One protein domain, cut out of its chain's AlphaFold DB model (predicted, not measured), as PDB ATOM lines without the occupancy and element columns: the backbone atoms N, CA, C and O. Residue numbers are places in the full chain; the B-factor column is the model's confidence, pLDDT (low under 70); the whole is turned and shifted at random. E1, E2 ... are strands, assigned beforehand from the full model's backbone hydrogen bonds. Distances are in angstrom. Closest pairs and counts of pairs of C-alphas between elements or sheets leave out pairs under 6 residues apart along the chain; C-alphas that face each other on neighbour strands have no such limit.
ATOM      1  N   VAL A   2     -36.658  25.437 -57.796       89.06
ATOM      2  CA  VAL A   2     -36.415  23.989 -57.770       89.06
ATOM      3  C   VAL A   2     -37.105  23.379 -56.555       89.06
ATOM      4  O   VAL A   2     -37.316  24.063 -55.555       89.06
ATOM      5  N   TYR A   3     -37.492  22.113 -56.651       91.50
ATOM      6  CA  TYR A   3     -38.098  21.344 -55.567       91.50
ATOM      7  C   TYR A   3     -37.688  19.868 -55.710       91.50
ATOM      8  O   TYR A   3     -37.335  19.448 -56.818       91.50
ATOM      9  N   PRO A   4     -37.677  19.086 -54.615       91.06
ATOM     10  CA  PRO A   4     -37.309  17.676 -54.658       91.06
ATOM     11  C   PRO A   4     -38.147  16.868 -55.655       91.06
ATOM     12  O   PRO A   4     -39.359  17.039 -55.778       91.06
ATOM     13  N   LYS A   5     -37.504  15.932 -56.358       90.25
ATOM     14  CA  LYS A   5     -38.211  15.017 -57.261       90.25
ATOM     15  C   LYS A   5     -39.218  14.187 -56.458       90.25
ATOM     16  O   LYS A   5     -38.839  13.510 -55.510       90.25
ATOM     17  N   GLY A   6     -40.485  14.226 -56.864       86.75
ATOM     18  CA  GLY A   6     -41.576  13.515 -56.188       86.75
ATOM     19  C   GLY A   6     -42.325  14.344 -55.142       86.75
ATOM     20  O   GLY A   6     -43.377  13.901 -54.688       86.75
ATOM     21  N   SER A   7     -41.855  15.549 -54.799       86.62
ATOM     22  CA  SER A   7     -42.656  16.517 -54.046       86.62
ATOM     23  C   SER A   7     -43.421  17.447 -54.991       86.62
ATOM     24  O   SER A   7     -43.110  17.554 -56.179       86.62
ATOM     25  N   LYS A   8     -44.423  18.152 -54.460       85.94
ATOM     26  CA  LYS A   8     -45.109  19.233 -55.179       85.94
ATOM     27  C   LYS A   8     -44.410  20.565 -54.909       85.94
ATOM     28  O   LYS A   8     -43.886  20.787 -53.818       85.94
ATOM     29  N   ALA A   9     -44.396  21.437 -55.911       86.12
ATOM     30  CA  ALA A   9     -43.943  22.813 -55.749       86.12
ATOM     31  C   ALA A   9     -45.018  23.654 -55.050       86.12
ATOM     32  O   ALA A   9     -46.202  23.512 -55.353       86.12
ATOM     33  N   GLY A  10     -44.592  24.587 -54.197       86.69
ATOM     34  CA  GLY A  10     -45.491  25.524 -53.521       86.69
ATOM     35  C   GLY A  10     -45.910  25.072 -52.122       86.69
ATOM     36  O   GLY A  10     -45.292  24.181 -51.542       86.69
ATOM     37  N   LEU A  11     -46.919  25.753 -51.573       90.44
ATOM     38  CA  LEU A  11     -47.474  25.489 -50.248       90.44
ATOM     39  C   LEU A  11     -48.551  24.403 -50.349       90.44
ATOM     40  O   LEU A  11     -49.591  24.605 -50.974       90.44
ATOM     41  N   GLU A  12     -48.303  23.262 -49.722       91.62
ATOM     42  CA  GLU A  12     -49.256  22.169 -49.574       91.62
ATOM     43  C   GLU A  12     -49.856  22.208 -48.167       91.62
ATOM     44  O   GLU A  12     -49.137  22.224 -47.167       91.62
ATOM     45  N   MET A  13     -51.185  22.223 -48.100       94.44
ATOM     46  CA  MET A  13     -51.943  22.097 -46.861       94.44
ATOM     47  C   MET A  13     -52.487  20.673 -46.772       94.44
ATOM     48  O   MET A  13     -53.312  20.270 -47.589       94.44
ATOM     49  N   ASN A  14     -52.040  19.931 -45.765       92.44
ATOM     50  CA  ASN A  14     -52.519  18.592 -45.452       92.44
ATOM     51  C   ASN A  14     -53.337  18.652 -44.164       92.44
ATOM     52  O   ASN A  14     -52.780  18.803 -43.073       92.44
ATOM     53  N   ASP A  15     -54.655  18.539 -44.289       94.00
ATOM     54  CA  ASP A  15     -55.537  18.411 -43.133       94.00
ATOM     55  C   ASP A  15     -55.501  16.968 -42.610       94.00
ATOM     56  O   ASP A  15     -55.844  16.028 -43.329       94.00
ATOM     57  N   LYS A  16     -55.041  16.783 -41.368       91.75
ATOM     58  CA  LYS A  16     -54.996  15.471 -40.702       91.75
ATOM     59  C   LYS A  16     -56.257  15.207 -39.879       91.75
ATOM     60  O   LYS A  16     -56.418  14.105 -39.353       91.75
ATOM     61  N   GLY A  17     -57.152  16.189 -39.770       92.12
ATOM     62  CA  GLY A  17     -58.367  16.091 -38.980       92.12
ATOM     63  C   GLY A  17     -58.079  15.947 -37.485       92.12
ATOM     64  O   GLY A  17     -57.102  16.479 -36.956       92.12
ATOM     65  N   LYS A  18     -58.971  15.246 -36.781       92.19
ATOM     66  CA  LYS A  18     -58.892  15.055 -35.330       92.19
ATOM     67  C   LYS A  18     -57.883  13.958 -34.987       92.19
ATOM     68  O   LYS A  18     -58.177  12.772 -35.137       92.19
ATOM     69  N   VAL A  19     -56.730  14.350 -34.463       90.25
ATOM     70  CA  VAL A  19     -55.647  13.456 -34.048       90.25
ATOM     71  C   VAL A  19     -55.598  13.384 -32.521       90.25
ATOM     72  O   VAL A  19     -55.852  14.359 -31.810       90.25
ATOM     73  N   ARG A  20     -55.311  12.193 -31.988       89.00
ATOM     74  CA  ARG A  20     -55.035  12.000 -30.561       89.00
ATOM     75  C   ARG A  20     -53.609  12.475 -30.288       89.00
ATOM     76  O   ARG A  20     -52.668  11.865 -30.785       89.00
ATOM     77  N   THR A  21     -53.463  13.525 -29.492       84.50
ATOM     78  CA  THR A  21     -52.177  14.148 -29.177       84.50
ATOM     79  C   THR A  21     -51.901  14.076 -27.675       84.50
ATOM     80  O   THR A  21     -52.819  14.131 -26.852       84.50
ATOM     81  N   ASN A  22     -50.628  13.924 -27.315       87.38
ATOM     82  CA  ASN A  22     -50.185  13.793 -25.929       87.38
ATOM     83  C   ASN A  22     -49.316  15.008 -25.574       87.38
ATOM     84  O   ASN A  22     -48.098  14.945 -25.746       87.38
ATOM     85  N   PRO A  23     -49.908  16.129 -25.114       75.88
ATOM     86  CA  PRO A  23     -49.147  17.327 -24.749       75.88
ATOM     87  C   PRO A  23     -48.225  17.104 -23.537       75.88
ATOM     88  O   PRO A  23     -47.272  17.853 -23.342       75.88
ATOM     89  N   SER A  24     -48.484  16.071 -22.731       76.62
ATOM     90  CA  SER A  24     -47.600  15.596 -21.665       76.62
ATOM     91  C   SER A  24     -47.653  14.068 -21.577       76.62
ATOM     92  O   SER A  24     -48.577  13.436 -22.089       76.62
ATOM     93  N   SER A  25     -46.675  13.452 -20.906       73.94
ATOM     94  CA  SER A  25     -46.588  11.990 -20.745       73.94
ATOM     95  C   SER A  25     -47.799  11.360 -20.041       73.94
ATOM     96  O   SER A  25     -48.013  10.157 -20.165       73.94
ATOM     97  N   THR A  26     -48.594  12.155 -19.322       77.12
ATOM     98  CA  THR A  26     -49.738  11.702 -18.517       77.12
ATOM     99  C   THR A  26     -51.094  12.184 -19.026       77.12
ATOM    100  O   THR A  26     -52.114  11.647 -18.593       77.12
ATOM    101  N   THR A  27     -51.139  13.143 -19.956       79.81
ATOM    102  CA  THR A  27     -52.397  13.718 -20.448       79.81
ATOM    103  C   THR A  27     -52.562  13.463 -21.936       79.81
ATOM    104  O   THR A  27     -51.712  13.811 -22.750       79.81
ATOM    105  N   VAL A  28     -53.708  12.886 -22.289       85.44
ATOM    106  CA  VAL A  28     -54.117  12.607 -23.664       85.44
ATOM    107  C   VAL A  28     -55.274  13.533 -24.012       85.44
ATOM    108  O   VAL A  28     -56.263  13.571 -23.282       85.44
ATOM    109  N   MET A  29     -55.196  14.231 -25.143       88.38
ATOM    110  CA  MET A  29     -56.324  14.995 -25.679       88.38
ATOM    111  C   MET A  29     -56.516  14.738 -27.173       88.38
ATOM    112  O   MET A  29     -55.643  14.201 -27.848       88.38
ATOM    113  N   TYR A  30     -57.672  15.122 -27.706       89.81
ATOM    114  CA  TYR A  30     -57.887  15.154 -29.149       89.81
ATOM    115  C   TYR A  30     -57.790  16.594 -29.643       89.81
ATOM    116  O   TYR A  30     -58.483  17.463 -29.115       89.81
ATOM    117  N   ALA A  31     -56.970  16.825 -30.662       90.56
ATOM    118  CA  ALA A  31     -56.780  18.123 -31.296       90.56
ATOM    119  C   ALA A  31     -56.984  18.004 -32.812       90.56
ATOM    120  O   ALA A  31     -56.875  16.916 -33.371       90.56
ATOM    121  N   TYR A  32     -57.305  19.114 -33.472       93.44
ATOM    122  CA  TYR A  32     -57.295  19.182 -34.931       93.44
ATOM    123  C   TYR A  32     -55.905  19.603 -35.396       93.44
ATOM    124  O   TYR A  32     -55.379  20.605 -34.913       93.44
ATOM    125  N   GLU A  33     -55.315  18.838 -36.309       92.50
ATOM    126  CA  GLU A  33     -53.965  19.086 -36.807       92.50
ATOM    127  C   GLU A  33     -53.983  19.343 -38.316       92.50
ATOM    128  O   GLU A  33     -54.495  18.548 -39.101       92.50
ATOM    129  N   THR A  34     -53.359  20.441 -38.735       94.81
ATOM    130  CA  THR A  34     -53.113  20.744 -40.146       94.81
ATOM    131  C   THR A  34     -51.622  20.949 -40.345       94.81
ATOM    132  O   THR A  34     -50.977  21.691 -39.608       94.81
ATOM    133  N   GLN A  35     -51.068  20.290 -41.355       93.06
ATOM    134  CA  GLN A  35     -49.670  20.416 -41.720       93.06
ATOM    135  C   GLN A  35     -49.539  21.282 -42.969       93.06
ATOM    136  O   GLN A  35     -50.105  20.964 -44.011       93.06
ATOM    137  N   PHE A  36     -48.730  22.332 -42.874       93.88
ATOM    138  CA  PHE A  36     -48.320  23.136 -44.018       93.88
ATOM    139  C   PHE A  36     -46.898  22.753 -44.409       93.88
ATOM    140  O   PHE A  36     -45.983  22.818 -43.587       93.88
ATOM    141  N   VAL A  37     -46.713  22.317 -45.651       91.81
ATOM    142  CA  VAL A  37     -45.408  21.941 -46.200       91.81
ATOM    143  C   VAL A  37     -45.117  22.834 -47.390       91.81
ATOM    144  O   VAL A  37     -45.945  22.958 -48.283       91.81
ATOM    145  N   GLN A  38     -43.934  23.439 -47.425       91.75
ATOM    146  CA  GLN A  38     -43.488  24.203 -48.582       91.75
ATOM    147  C   GLN A  38     -42.088  23.766 -48.990       91.75
ATOM    148  O   GLN A  38     -41.135  23.901 -48.227       91.75
ATOM    149  N   TRP A  39     -41.971  23.284 -50.227       89.31
ATOM    150  CA  TRP A  39     -40.689  22.987 -50.854       89.31
ATOM    151  C   TRP A  39     -40.359  24.084 -51.859       89.31
ATOM    152  O   TRP A  39     -41.049  24.252 -52.868       89.31
ATOM    153  N   CYS A  40     -39.294  24.835 -51.594       89.56
ATOM    154  CA  CYS A  40     -38.796  25.846 -52.514       89.56
ATOM    155  C   CYS A  40     -37.272  25.944 -52.454       89.56
ATOM    156  O   CYS A  40     -36.678  26.018 -51.383       89.56
ATOM    157  N   GLY A  41     -36.651  25.997 -53.625       89.62
ATOM    158  CA  GLY A  41     -35.253  26.360 -53.809       89.62
ATOM    159  C   GLY A  41     -35.086  27.260 -55.029       89.62
ATOM    160  O   GLY A  41     -35.976  27.371 -55.878       89.62
ATOM    161  N   MET A  42     -33.929  27.899 -55.144       89.44
ATOM    162  CA  MET A  42     -33.590  28.761 -56.272       89.44
ATOM    163  C   MET A  42     -32.381  28.191 -57.002       89.44
ATOM    164  O   MET A  42     -31.442  27.716 -56.377       89.44
ATOM    165  N   PHE A  43     -32.431  28.228 -58.330       90.06
ATOM    166  CA  PHE A  43     -31.309  27.866 -59.181       90.06
ATOM    167  C   PHE A  43     -30.990  29.063 -60.063       90.06
ATOM    168  O   PHE A  43     -31.876  29.571 -60.755       90.06
ATOM    169  N   VAL A  44     -29.741  29.513 -59.994       89.69
ATOM    170  CA  VAL A  44     -29.196  30.560 -60.852       89.69
ATOM    171  C   VAL A  44     -28.436  29.847 -61.963       89.69
ATOM    172  O   VAL A  44     -27.388  29.264 -61.714       89.69
TER     173      VAL A  44
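Overview. This is residues 2 to 44 of the 142 residues of an uncharacterized protein of Syntrophaceae bacterium PtaB.Bin038 (UniProt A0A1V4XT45). One long hairpin of two strands, E1 and E2, makes nearly the whole shape, a rod that bends sharply toward its turn. At the other end, residues 2 to 9 make a loop and residues 40 to 44 a tail. The printed part has 43 residues and no named helix; E1 and E2 form an antiparallel sheet, and the class is all strand. It is extended, with a radius of gyration of the C-alphas of 15.7 A and spans of 50 by 19 by 14 A.

Arrangement. E1, residues 10 to 24, and E2, residues 27 to 39, are antiparallel neighbours at 161 degrees. N 14 and O 35, 2.8 A apart, and N 29 and O 21, 2.9 A apart, are within hydrogen-bond range. E1 bends by 82 degrees at residue 18, and E2 by 71 degrees at residue 30.

Along the chain. E1 measures 33.4 A from C-alpha 10 at (-45.491, 25.524, -53.521) to C-alpha 24. E2 measures 33.9 A and ends with C-alpha 39 at (-40.689, 22.987, -50.854).

Size, cuts and confidence. The C-alphas of Thr 26 and Val 44 are the two farthest apart, 50.7 A. The printed part has no cut, and the link from E1 to E2 is tight. No printed residue is under 70 in pLDDT.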